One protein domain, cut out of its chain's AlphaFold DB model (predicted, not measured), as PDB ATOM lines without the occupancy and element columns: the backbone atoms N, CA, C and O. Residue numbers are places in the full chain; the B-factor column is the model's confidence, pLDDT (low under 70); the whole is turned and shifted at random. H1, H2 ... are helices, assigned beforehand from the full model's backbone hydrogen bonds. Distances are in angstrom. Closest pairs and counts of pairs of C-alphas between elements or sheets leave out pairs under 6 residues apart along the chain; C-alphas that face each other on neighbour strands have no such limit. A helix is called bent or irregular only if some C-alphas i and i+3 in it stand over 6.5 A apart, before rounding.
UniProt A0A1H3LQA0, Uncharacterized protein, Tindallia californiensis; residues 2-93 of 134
ATOM      1  N   LYS A   2      45.328   3.815 -34.325       73.19
ATOM      2  CA  LYS A   2      44.897   3.474 -32.942       73.19
ATOM      3  C   LYS A   2      44.324   4.631 -32.086       73.19
ATOM      4  O   LYS A   2      43.674   4.375 -31.078       73.19
ATOM      5  N   ARG A   3      44.567   5.909 -32.419       71.94
ATOM      6  CA  ARG A   3      44.001   7.074 -31.687       71.94
ATOM      7  C   ARG A   3      42.511   7.289 -31.981       71.94
ATOM      8  O   ARG A   3      41.746   7.508 -31.053       71.94
ATOM      9  N   ILE A   4      42.104   7.154 -33.243       72.12
ATOM     10  CA  ILE A   4      40.708   7.336 -33.672       72.12
ATOM     11  C   ILE A   4      39.839   6.189 -33.145       72.12
ATOM     12  O   ILE A   4      38.770   6.433 -32.598       72.12
ATOM     13  N   GLN A   5      40.340   4.950 -33.204       71.56
ATOM     14  CA  GLN A   5      39.647   3.796 -32.623       71.56
ATOM     15  C   GLN A   5      39.429   3.965 -31.118       71.56
ATOM     16  O   GLN A   5      38.303   3.833 -30.666       71.56
ATOM     17  N   ARG A   6      40.463   4.350 -30.352       74.19
ATOM     18  CA  ARG A   6      40.332   4.608 -28.905       74.19
ATOM     19  C   ARG A   6      39.365   5.745 -28.581       74.19
ATOM     20  O   ARG A   6      38.687   5.675 -27.567       74.19
ATOM     21  N   PHE A   7      39.265   6.756 -29.442       71.94
ATOM     22  CA  PHE A   7      38.248   7.795 -29.304       71.94
ATOM     23  C   PHE A   7      36.841   7.234 -29.562       71.94
ATOM     24  O   PHE A   7      35.905   7.571 -28.853       71.94
ATOM     25  N   MET A   8      36.654   6.346 -30.536       70.25
ATOM     26  CA  MET A   8      35.338   5.759 -30.817       70.25
ATOM     27  C   MET A   8      34.905   4.663 -29.825       70.25
ATOM     28  O   MET A   8      33.720   4.337 -29.780       70.25
ATOM     29  N   VAL A   9      35.818   4.117 -29.013       70.19
ATOM     30  CA  VAL A   9      35.483   3.141 -27.962       70.19
ATOM     31  C   VAL A   9      34.510   3.775 -26.959       70.19
ATOM     32  O   VAL A   9      34.796   4.812 -26.366       70.19
ATOM     33  N   GLY A  10      33.340   3.153 -26.789       67.56
ATOM     34  CA  GLY A  10      32.283   3.623 -25.886       67.56
ATOM     35  C   GLY A  10      31.295   4.628 -26.492       67.56
ATOM     36  O   GLY A  10      30.393   5.073 -25.788       67.56
ATOM     37  N   ARG A  11      31.411   4.974 -27.783       73.19
ATOM     38  CA  ARG A  11      30.423   5.797 -28.511       73.19
ATOM     39  C   ARG A  11      29.517   4.944 -29.390       73.19
ATOM     40  O   ARG A  11      29.919   3.868 -29.822       73.19
ATOM     41  N   HIS A  12      28.300   5.426 -29.657       68.88
ATOM     42  CA  HIS A  12      27.294   4.665 -30.406       68.88
ATOM     43  C   HIS A  12      27.762   4.273 -31.817       68.88
ATOM     44  O   HIS A  12      27.524   3.145 -32.246       68.88
ATOM     45  N   GLY A  13      28.483   5.173 -32.494       77.25
ATOM     46  CA  GLY A  13      28.943   4.968 -33.866       77.25
ATOM     47  C   GLY A  13      27.867   5.303 -34.901       77.25
ATOM     48  O   GLY A  13      26.863   5.939 -34.590       77.25
ATOM     49  N   ALA A  14      28.106   4.912 -36.156       75.56
ATOM     50  CA  ALA A  14      27.170   5.141 -37.254       75.56
ATOM     51  C   ALA A  14      26.051   4.086 -37.250       75.56
ATOM     52  O   ALA A  14      26.261   2.939 -37.643       75.56
ATOM     53  N   ASP A  15      24.863   4.481 -36.796       82.75
ATOM     54  CA  ASP A  15      23.643   3.671 -36.828       82.75
ATOM     55  C   ASP A  15      22.808   3.894 -38.104       82.75
ATOM     56  O   ASP A  15      23.074   4.797 -38.897       82.75
ATOM     57  N   GLN A  16      21.789   3.054 -38.327       81.88
ATOM     58  CA  GLN A  16      20.974   3.104 -39.550       81.88
ATOM     59  C   GLN A  16      20.158   4.394 -39.680       81.88
ATOM     60  O   GLN A  16      19.964   4.866 -40.800       81.88
ATOM     61  N   LEU A  17      19.700   4.972 -38.567       85.44
ATOM     62  CA  LEU A  17      19.003   6.254 -38.574       85.44
ATOM     63  C   LEU A  17      19.980   7.402 -38.862       85.44
ATOM     64  O   LEU A  17      19.683   8.249 -39.699       85.44
ATOM     65  N   SER A  18      21.167   7.401 -38.256       86.88
ATOM     66  CA  SER A  18      22.217   8.382 -38.570       86.88
ATOM     67  C   SER A  18      22.661   8.300 -40.034       86.88
ATOM     68  O   SER A  18      22.765   9.326 -40.701       86.88
ATOM     69  N   ALA A  19      22.841   7.094 -40.580       86.44
ATOM     70  CA  ALA A  19      23.136   6.902 -42.000       86.44
ATOM     71  C   ALA A  19      21.998   7.414 -42.896       86.44
ATOM     72  O   ALA A  19      22.256   8.089 -43.889       86.44
ATOM     73  N   PHE A  20      20.740   7.145 -42.532       87.94
ATOM     74  CA  PHE A  20      19.578   7.669 -43.247       87.94
ATOM     75  C   PHE A  20      19.550   9.203 -43.246       87.94
ATOM     76  O   PHE A  20      19.373   9.801 -44.302       87.94
ATOM     77  N   LEU A  21      19.782   9.842 -42.097       88.12
ATOM     78  CA  LEU A  21      19.833  11.303 -41.981       88.12
ATOM     79  C   LEU A  21      20.944  11.911 -42.844       88.12
ATOM     80  O   LEU A  21      20.698  12.905 -43.519       88.12
ATOM     81  N   LEU A  22      22.127  11.292 -42.874       90.94
ATOM     82  CA  LEU A  22      23.245  11.745 -43.706       90.94
ATOM     83  C   LEU A  22      22.967  11.576 -45.209       90.94
ATOM     84  O   LEU A  22      23.292  12.450 -46.012       90.94
ATOM     85  N   ILE A  23      22.328  10.478 -45.614       90.81
ATOM     86  CA  ILE A  23      21.908  10.295 -47.011       90.81
ATOM     87  C   ILE A  23      20.851  11.343 -47.377       90.81
ATOM     88  O   ILE A  23      20.961  11.996 -48.414       90.81
ATOM     89  N   MET A  24      19.862  11.560 -46.507       90.19
ATOM     90  CA  MET A  24      18.824  12.568 -46.714       90.19
ATOM     91  C   MET A  24      19.389  13.988 -46.757       90.19
ATOM     92  O   MET A  24      18.921  14.781 -47.569       90.19
ATOM     93  N   SER A  25      20.411  14.317 -45.955       90.69
ATOM     94  CA  SER A  25      21.068  15.625 -46.038       90.69
ATOM     95  C   SER A  25      21.750  15.827 -47.383       90.69
ATOM     96  O   SER A  25      21.598  16.886 -47.982       90.69
ATOM     97  N   ILE A  26      22.445  14.805 -47.891       91.94
ATOM     98  CA  ILE A  26      23.104  14.876 -49.200       91.94
ATOM     99  C   ILE A  26      22.057  15.078 -50.300       91.94
ATOM    100  O   ILE A  26      22.217  15.965 -51.135       91.94
ATOM    101  N   LEU A  27      20.958  14.317 -50.271       92.19
ATOM    102  CA  LEU A  27      19.863  14.464 -51.234       92.19
ATOM    103  C   LEU A  27      19.212  15.853 -51.159       92.19
ATOM    104  O   LEU A  27      18.999  16.479 -52.194       92.19
ATOM    105  N   ALA A  28      18.944  16.363 -49.955       89.19
ATOM    106  CA  ALA A  28      18.369  17.692 -49.757       89.19
ATOM    107  C   ALA A  28      19.295  18.803 -50.274       89.19
ATOM    108  O   ALA A  28      18.837  19.708 -50.966       89.19
ATOM    109  N   MET A  29      20.603  18.712 -50.008       88.38
ATOM    110  CA  MET A  29      21.589  19.659 -50.540       88.38
ATOM    111  C   MET A  29      21.668  19.593 -52.067       88.38
ATOM    112  O   MET A  29      21.767  20.632 -52.719       88.38
ATOM    113  N   TRP A  30      21.591  18.392 -52.646       91.31
ATOM    114  CA  TRP A  30      21.617  18.198 -54.094       91.31
ATOM    115  C   TRP A  30      20.380  18.812 -54.766       91.31
ATOM    116  O   TRP A  30      20.513  19.605 -55.696       91.31
ATOM    117  N   ILE A  31      19.184  18.554 -54.223       89.31
ATOM    118  CA  ILE A  31      17.921  19.154 -54.685       89.31
ATOM    119  C   ILE A  31      17.935  20.675 -54.503       89.31
ATOM    120  O   ILE A  31      17.553  21.409 -55.415       89.31
ATOM    121  N   GLY A  32      18.409  21.169 -53.356       88.06
ATOM    122  CA  GLY A  32      18.531  22.603 -53.093       88.06
ATOM    123  C   GLY A  32      19.476  23.291 -54.073       88.06
ATOM    124  O   GLY A  32      19.202  24.400 -54.522       88.06
ATOM    125  N   ARG A  33      20.550  22.608 -54.489       89.00
ATOM    126  CA  ARG A  33      21.453  23.111 -55.526       89.00
ATOM    127  C   ARG A  33      20.822  23.114 -56.917       89.00
ATOM    128  O   ARG A  33      21.091  24.042 -57.668       89.00
ATOM    129  N   MET A  34      19.986  22.129 -57.251       89.19
ATOM    130  CA  MET A  34      19.273  22.097 -58.537       89.19
ATOM    131  C   MET A  34      18.146  23.130 -58.627       89.19
ATOM    132  O   MET A  34      17.941  23.724 -59.676       89.19
ATOM    133  N   THR A  35      17.413  23.342 -57.535       87.75
ATOM    134  CA  THR A  35      16.250  24.248 -57.488       87.75
ATOM    135  C   THR A  35      16.619  25.691 -57.137       87.75
ATOM    136  O   THR A  35      15.793  26.582 -57.294       87.75
ATOM    137  N   GLY A  36      17.839  25.936 -56.646       86.25
ATOM    138  CA  GLY A  36      18.291  27.256 -56.192       86.25
ATOM    139  C   GLY A  36      17.647  27.720 -54.880       86.25
ATOM    140  O   GLY A  36      17.860  28.850 -54.451       86.25
ATOM    141  N   VAL A  37      16.866  26.861 -54.221       87.56
ATOM    142  CA  VAL A  37      16.137  27.206 -52.998       87.56
ATOM    143  C   VAL A  37      17.039  27.006 -51.777       87.56
ATOM    144  O   VAL A  37      17.293  25.878 -51.341       87.56
ATOM    145  N   SER A  38      17.471  28.112 -51.168       86.00
ATOM    146  CA  SER A  38      18.351  28.123 -49.984       86.00
ATOM    147  C   SER A  38      17.784  27.372 -48.774       86.00
ATOM    148  O   SER A  38      18.545  26.874 -47.945       86.00
ATOM    149  N   LEU A  39      16.457  27.229 -48.680       87.81
ATOM    150  CA  LEU A  39      15.807  26.490 -47.595       87.81
ATOM    151  C   LEU A  39      16.217  25.007 -47.579       87.81
ATOM    152  O   LEU A  39      16.504  24.460 -46.516       87.81
ATOM    153  N   PHE A  40      16.309  24.361 -48.747       84.25
ATOM    154  CA  PHE A  40      16.736  22.960 -48.836       84.25
ATOM    155  C   PHE A  40      18.207  22.779 -48.452       84.25
ATOM    156  O   PHE A  40      18.557  21.770 -47.839       84.25
ATOM    157  N   MET A  41      19.058  23.771 -48.738       86.38
ATOM    158  CA  MET A  41      20.442  23.763 -48.260       86.38
ATOM    159  C   MET A  41      20.506  23.866 -46.736       86.38
ATOM    160  O   MET A  41      21.218  23.081 -46.114       86.38
ATOM    161  N   LEU A  42      19.736  24.775 -46.125       90.00
ATOM    162  CA  LEU A  42      19.676  24.920 -44.667       90.00
ATOM    163  C   LEU A  42      19.212  23.621 -43.993       90.00
ATOM    164  O   LEU A  42      19.851  23.144 -43.056       90.00
ATOM    165  N   ILE A  43      18.138  23.016 -44.508       90.69
ATOM    166  CA  ILE A  43      17.619  21.732 -44.019       90.69
ATOM    167  C   ILE A  43      18.682  20.634 -44.152       90.69
ATOM    168  O   ILE A  43      18.886  19.861 -43.216       90.69
ATOM    169  N   GLY A  44      19.394  20.591 -45.280       89.62
ATOM    170  CA  GLY A  44      20.498  19.663 -45.503       89.62
ATOM    171  C   GLY A  44      21.602  19.797 -44.451       89.62
ATOM    172  O   GLY A  44      21.964  18.806 -43.816       89.62
ATOM    173  N   TYR A  45      22.081  21.016 -44.192       89.88
ATOM    174  CA  TYR A  45      23.093  21.261 -43.160       89.88
ATOM    175  C   TYR A  45      22.609  20.885 -41.753       89.88
ATOM    176  O   TYR A  45      23.368  20.283 -40.990       89.88
ATOM    177  N   LEU A  46      21.346  21.170 -41.415       92.81
ATOM    178  CA  LEU A  46      20.758  20.785 -40.129       92.81
ATOM    179  C   LEU A  46      20.691  19.263 -39.958       92.81
ATOM    180  O   LEU A  46      21.129  18.737 -38.934       92.81
ATOM    181  N   LEU A  47      20.197  18.544 -40.970       91.19
ATOM    182  CA  LEU A  47      20.149  17.078 -40.979       91.19
ATOM    183  C   LEU A  47      21.547  16.470 -40.827       91.19
ATOM    184  O   LEU A  47      21.732  15.529 -40.052       91.19
ATOM    185  N   MET A  48      22.534  17.042 -41.520       90.31
ATOM    186  CA  MET A  48      23.922  16.605 -41.441       90.31
ATOM    187  C   MET A  48      24.491  16.810 -40.032       90.31
ATOM    188  O   MET A  48      25.071  15.884 -39.460       90.31
ATOM    189  N   GLY A  49      24.264  17.982 -39.432       91.06
ATOM    190  CA  GLY A  49      24.667  18.283 -38.057       91.06
ATOM    191  C   GLY A  49      24.045  17.330 -37.034       91.06
ATOM    192  O   GLY A  49      24.751  16.795 -36.179       91.06
ATOM    193  N   ILE A  50      22.745  17.040 -37.163       89.31
ATOM    194  CA  ILE A  50      22.045  16.078 -36.298       89.31
ATOM    195  C   ILE A  50      22.623  14.667 -36.470       89.31
ATOM    196  O   ILE A  50      22.853  13.976 -35.476       89.31
ATOM    197  N   GLY A  51      22.901  14.244 -37.707       88.06
ATOM    198  CA  GLY A  51      23.532  12.956 -37.997       88.06
ATOM    199  C   GLY A  51      24.888  12.809 -37.302       88.06
ATOM    200  O   GLY A  51      25.120  11.823 -36.602       88.06
ATOM    201  N   PHE A  52      25.756  13.819 -37.405       86.94
ATOM    202  CA  PHE A  52      27.045  13.810 -36.707       86.94
ATOM    203  C   PHE A  52      26.892  13.836 -35.186       86.94
ATOM    204  O   PHE A  52      27.536  13.043 -34.495       86.94
ATOM    205  N   TYR A  53      26.013  14.682 -34.649       87.62
ATOM    206  CA  TYR A  53      25.752  14.736 -33.211       87.62
ATOM    207  C   TYR A  53      25.325  13.368 -32.649       87.62
ATOM    208  O   TYR A  53      25.822  12.947 -31.603       87.62
ATOM    209  N   ARG A  54      24.469  12.626 -33.366       86.56
ATOM    210  CA  ARG A  54      24.059  11.267 -32.971       86.56
ATOM    211  C   ARG A  54      25.228  10.284 -32.952       86.56
ATOM    212  O   ARG A  54      25.345   9.529 -31.989       86.56
ATOM    213  N   ILE A  55      26.110  10.335 -33.952       82.62
ATOM    214  CA  ILE A  55      27.290   9.457 -34.044       82.62
ATOM    215  C   ILE A  55      28.236   9.670 -32.855       82.62
ATOM    216  O   ILE A  55      28.790   8.710 -32.311       82.62
ATOM    217  N   PHE A  56      28.415  10.925 -32.435       80.25
ATOM    218  CA  PHE A  56      29.305  11.286 -31.329       80.25
ATOM    219  C   PHE A  56      28.652  11.216 -29.940       80.25
ATOM    220  O   PHE A  56      29.362  11.355 -28.935       80.25
ATOM    221  N   SER A  57      27.341  10.970 -29.865       81.25
ATOM    222  CA  SER A  57      26.597  10.859 -28.610       81.25
ATOM    223  C   SER A  57      27.062   9.656 -27.776       81.25
ATOM    224  O   SER A  57      27.341   8.569 -28.297       81.25
ATOM    225  N   LYS A  58      27.151   9.860 -26.455       76.69
ATOM    226  CA  LYS A  58      27.532   8.825 -25.479       76.69
ATOM    227  C   LYS A  58      26.339   7.976 -25.016       76.69
ATOM    228  O   LYS A  58      26.543   6.870 -24.522       76.69
ATOM    229  N   ASP A  59      25.105   8.437 -25.231       80.69
ATOM    230  CA  ASP A  59      23.889   7.783 -24.731       80.69
ATOM    231  C   ASP A  59      23.443   6.605 -25.608       80.69
ATOM    232  O   ASP A  59      22.460   6.670 -26.349       80.69
ATOM    233  N   MET A  60      24.161   5.482 -25.521       76.38
ATOM    234  CA  MET A  60      23.877   4.298 -26.340       76.38
ATOM    235  C   MET A  60      22.465   3.734 -26.147       76.38
ATOM    236  O   MET A  60      21.857   3.303 -27.125       76.38
ATOM    237  N   MET A  61      21.941   3.696 -24.919       80.50
ATOM    238  CA  MET A  61      20.658   3.034 -24.637       80.50
ATOM    239  C   MET A  61      19.478   3.789 -25.254       80.50
ATOM    240  O   MET A  61      18.674   3.198 -25.978       80.50
ATOM    241  N   SER A  62      19.426   5.105 -25.051       83.38
ATOM    242  CA  SER A  62      18.396   5.972 -25.629       83.38
ATOM    243  C   SER A  62      18.464   5.971 -27.159       83.38
ATOM    244  O   SER A  62      17.451   5.780 -27.833       83.38
ATOM    245  N   ARG A  63      19.674   6.067 -27.730       81.38
ATOM    246  CA  ARG A  63      19.876   6.050 -29.187       81.38
ATOM    247  C   ARG A  63      19.524   4.703 -29.824       81.38
ATOM    248  O   ARG A  63      18.933   4.683 -30.904       81.38
ATOM    249  N   ARG A  64      19.796   3.580 -29.145       81.75
ATOM    250  CA  ARG A  64      19.359   2.241 -29.586       81.75
ATOM    251  C   ARG A  64      17.841   2.123 -29.633       81.75
ATOM    252  O   ARG A  64      17.328   1.557 -30.597       81.75
ATOM    253  N   ARG A  65      17.126   2.665 -28.640       86.62
ATOM    254  CA  ARG A  65      15.656   2.653 -28.626       86.62
ATOM    255  C   ARG A  65      15.094   3.409 -29.829       86.62
ATOM    256  O   ARG A  65      14.330   2.827 -30.594       86.62
ATOM    257  N   GLU A  66      15.559   4.632 -30.065       85.50
ATOM    258  CA  GLU A  66      15.157   5.432 -31.231       85.50
ATOM    259  C   GLU A  66      15.441   4.714 -32.559       85.50
ATOM    260  O   GLU A  66      14.572   4.644 -33.429       85.50
ATOM    261  N   ASN A  67      16.632   4.121 -32.713       88.19
ATOM    262  CA  ASN A  67      16.979   3.381 -33.926       88.19
ATOM    263  C   ASN A  67      16.114   2.118 -34.098       88.19
ATOM    264  O   ASN A  67      15.739   1.776 -35.216       88.19
ATOM    265  N   SER A  68      15.750   1.438 -33.006       85.75
ATOM    266  CA  SER A  68      14.859   0.271 -33.055       85.75
ATOM    267  C   SER A  68      13.428   0.638 -33.467       85.75
ATOM    268  O   SER A  68      12.808  -0.084 -34.248       85.75
ATOM    269  N   GLU A  69      12.917   1.784 -33.012       87.69
ATOM    270  CA  GLU A  69      11.605   2.298 -33.415       87.69
ATOM    271  C   GLU A  69      11.612   2.736 -34.884       87.69
ATOM    272  O   GLU A  69      10.700   2.392 -35.642       87.69
ATOM    273  N   PHE A  70      12.678   3.413 -35.322       86.62
ATOM    274  CA  PHE A  70      12.888   3.748 -36.729       86.62
ATOM    275  C   PHE A  70      12.959   2.499 -37.616       86.62
ATOM    276  O   PHE A  70      12.340   2.438 -38.681       86.62
ATOM    277  N   LEU A  71      13.668   1.465 -37.166       84.31
ATOM    278  CA  LEU A  71      13.737   0.178 -37.846       84.31
ATOM    279  C   LEU A  71      12.354  -0.451 -37.996       84.31
ATOM    280  O   LEU A  71      11.966  -0.791 -39.108       84.31
ATOM    281  N   ARG A  72      11.570  -0.523 -36.918       85.06
ATOM    282  CA  ARG A  72      10.200  -1.060 -36.969       85.06
ATOM    283  C   ARG A  72       9.322  -0.330 -37.984       85.06
ATOM    284  O   ARG A  72       8.613  -0.979 -38.747       85.06
ATOM    285  N   ARG A  73       9.414   1.002 -38.045       83.69
ATOM    286  CA  ARG A  73       8.664   1.816 -39.017       83.69
ATOM    287  C   ARG A  73       9.190   1.692 -40.448       83.69
ATOM    288  O   ARG A  73       8.412   1.782 -41.392       83.69
ATOM    289  N   SER A  74      10.490   1.464 -40.628       81.06
ATOM    290  CA  SER A  74      11.119   1.361 -41.952       81.06
ATOM    291  C   SER A  74      11.057  -0.042 -42.569       81.06
ATOM    292  O   SER A  74      11.169  -0.156 -43.788       81.06
ATOM    293  N   ILE A  75      10.821  -1.102 -41.785       77.81
ATOM    294  CA  ILE A  75      10.614  -2.478 -42.282       77.81
ATOM    295  C   ILE A  75       9.549  -2.567 -43.393       77.81
ATOM    296  O   ILE A  75       9.874  -3.106 -44.454       77.81
ATOM    297  N   PRO A  76       8.314  -2.045 -43.240       73.94
ATOM    298  CA  PRO A  76       7.309  -2.148 -44.299       73.94
ATOM    299  C   PRO A  76       7.735  -1.417 -45.579       73.94
ATOM    300  O   PRO A  76       7.499  -1.917 -46.677       73.94
ATOM    301  N   VAL A  77       8.417  -0.273 -45.452       76.44
ATOM    302  CA  VAL A  77       8.926   0.502 -46.596       76.44
ATOM    303  C   VAL A  77      10.043  -0.255 -47.315       76.44
ATOM    304  O   VAL A  77      10.007  -0.386 -48.536       76.44
ATOM    305  N   LYS A  78      10.998  -0.825 -46.568       75.94
ATOM    306  CA  LYS A  78      12.079  -1.650 -47.124       75.94
ATOM    307  C   LYS A  78      11.537  -2.885 -47.837       75.94
ATOM    308  O   LYS A  78      12.006  -3.195 -48.927       75.94
ATOM    309  N   ASN A  79      10.541  -3.559 -47.263       75.81
ATOM    310  CA  ASN A  79       9.929  -4.734 -47.881       75.81
ATOM    311  C   ASN A  79       9.193  -4.366 -49.174       75.81
ATOM    312  O   ASN A  79       9.374  -5.042 -50.182       75.81
ATOM    313  N   LYS A  80       8.434  -3.259 -49.190       73.44
ATOM    314  CA  LYS A  80       7.786  -2.761 -50.413       73.44
ATOM    315  C   LYS A  80       8.800  -2.394 -51.494       73.44
ATOM    316  O   LYS A  80       8.633  -2.813 -52.635       73.44
ATOM    317  N   LEU A  81       9.862  -1.671 -51.139       76.56
ATOM    318  CA  LEU A  81      10.914  -1.300 -52.084       76.56
ATOM    319  C   LEU A  81      11.635  -2.538 -52.626       76.56
ATOM    320  O   LEU A  81      11.861  -2.632 -53.825       76.56
ATOM    321  N   LYS A  82      11.940  -3.517 -51.767       75.56
ATOM    322  CA  LYS A  82      12.545  -4.787 -52.177       75.56
ATOM    323  C   LYS A  82      11.648  -5.543 -53.153       75.56
ATOM    324  O   LYS A  82      12.134  -5.949 -54.198       75.56
ATOM    325  N   HIS A  83      10.354  -5.672 -52.861       72.06
ATOM    326  CA  HIS A  83       9.404  -6.310 -53.775       72.06
ATOM    327  C   HIS A  83       9.249  -5.545 -55.094       72.06
ATOM    328  O   HIS A  83       9.132  -6.165 -56.145       72.06
ATOM    329  N   TRP A  84       9.286  -4.212 -55.066       70.00
ATOM    330  CA  TRP A  84       9.234  -3.384 -56.272       70.00
ATOM    331  C   TRP A  84      10.497  -3.542 -57.131       70.00
ATOM    332  O   TRP A  84      10.396  -3.772 -58.331       70.00
ATOM    333  N   VAL A  85      11.681  -3.525 -56.513       74.31
ATOM    334  CA  VAL A  85      12.959  -3.788 -57.194       74.31
ATOM    335  C   VAL A  85      13.027  -5.226 -57.716       74.31
ATOM    336  O   VAL A  85      13.509  -5.439 -58.821       74.31
ATOM    337  N   GLU A  86      12.518  -6.217 -56.978       69.06
ATOM    338  CA  GLU A  86      12.414  -7.611 -57.442       69.06
ATOM    339  C   GLU A  86      11.412  -7.768 -58.597       69.06
ATOM    340  O   GLU A  86      11.631  -8.586 -59.490       69.06
ATOM    341  N   SER A  87      10.346  -6.965 -58.612       65.19
ATOM    342  CA  SER A  87       9.369  -6.915 -59.705       65.19
ATOM    343  C   SER A  87       9.973  -6.299 -60.974       65.19
ATOM    344  O   SER A  87       9.825  -6.853 -62.062       65.19
ATOM    345  N   ILE A  88      10.727  -5.201 -60.837       66.75
ATOM    346  CA  ILE A  88      11.389  -4.509 -61.958       66.75
ATOM    347  C   ILE A  88      12.608  -5.279 -62.467       66.75
ATOM    348  O   ILE A  88      12.840  -5.352 -63.670       66.75
ATOM    349  N   GLY A  89      13.380  -5.887 -61.564       60.69
ATOM    350  CA  GLY A  89      14.577  -6.668 -61.882       60.69
ATOM    351  C   GLY A  89      14.290  -8.020 -62.537       60.69
ATOM    352  O   GLY A  89      15.225  -8.774 -62.810       60.69
ATOM    353  N   GLY A  90      13.017  -8.328 -62.793       52.75
ATOM    354  CA  GLY A  90      12.577  -9.592 -63.347       52.75
ATOM    355  C   GLY A  90      12.731 -10.711 -62.326       52.75
ATOM    356  O   GLY A  90      13.793 -10.947 -61.749       52.75
ATOM    357  N   ASN A  91      11.661 -11.471 -62.144       51.19
ATOM    358  CA  ASN A  91      11.574 -12.631 -61.267       51.19
ATOM    359  C   ASN A  91      12.404 -13.835 -61.797       51.19
ATOM    360  O   ASN A  91      11.944 -14.975 -61.870       51.19
ATOM    361  N   THR A  92      13.646 -13.587 -62.216       53.31
ATOM    362  CA  THR A  92      14.571 -14.529 -62.859       53.31
ATOM    363  C   THR A  92      14.920 -15.680 -61.921       53.31
ATOM    364  O   THR A  92      14.998 -16.833 -62.337       53.31
ATOM    365  N   LYS A  93      15.027 -15.421 -60.613       53.12
ATOM    366  CA  LYS A  93      15.329 -16.467 -59.625       53.12
ATOM    367  C   LYS A  93      14.221 -17.520 -59.508       53.12
ATOM    368  O   LYS A  93      14.535 -18.688 -59.285       53.12
TER     369      LYS A  93
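Overview. This is residues 2 to 93 of the 134 residues of an uncharacterized protein of Tindallia californiensis (UniProt A0A1H3LQA0). A long bent helix, H4, lies with its first arm, H4a, across the open end of a helical hairpin, H2 and H3, which run side by side in opposite ways and are joined by a tight link at the far end. The first arm, H4a, spans that open end, while residues 75 to 93, with the second arm H4b, stick out free on one side; the short helix H1 lies off towards the other side and touches no helix. The printed part has 92 residues with four named helices, H1, H2, H3 and H4 in that order, and no named strand; the class is all helix. The whole is loose, with a radius of gyration of the C-alphas of 16.9 A and spans of 47 by 39 by 27 A.

Arrangement. The longest helix, H4, residues 60 to 88, was assigned as one helix by its hydrogen bonds but is bent: C-alphas 73 and 76 are 6.7 A apart. Its arms H4a, residues 60 to 73, and H4b, residues 76 to 88, stand at a steep tilt of 49 degrees. With residues 67 to 71 alone, H4a touches residues 16 to 17 of H2, residues 16 to 35; the closest C-alphas are those of Leu 17 and Asn 67, 5.8 A apart. These two run the same way at a steep tilt of 65 degrees. H2 forms a hairpin with H3, residues 38 to 56: they touch, with the C-alphas of Ser 25 and Gly 44 closest at 4.1 A, and run opposite ways at a shallow tilt of 18 degrees. H3 and H4a are close but not clearly touching, the closest C-alphas, those of Arg 54 and Arg 63, being 7.7 A apart. H4b is apart from H2 and H3. H1, residues 2 to 8, is apart from H2 and only just apart from H3, at 8.2 A between closest C-alphas. In H1, H2, H3, H4a and H4b every O i to N i+4 pair is within hydrogen-bond range.

Along the chain. From first to last C-alpha H4a measures 20.0 A and H4b 18.3 A; H4a begins at C-alpha 60 (23.877, 4.298, -26.340) and H4b ends at C-alpha 88 (11.389, -4.509, -61.958). H2 measures 28.1 A, H3 27.4 A and H1 10.1 A, with H1 beginning at C-alpha 2 (44.897, 3.474, -32.942).

Size, cuts and confidence. The C-alphas farthest apart are those of Arg 3 and Asn 91, 48.1 A. The printed part has no cut. The links H2 to H3 and H3 to H4 are tight, and H1 to H2, with 7 residues, is short. The mean pLDDT of the printed part is 80.8; residues 10, 12 and 86 to 93 are under 70.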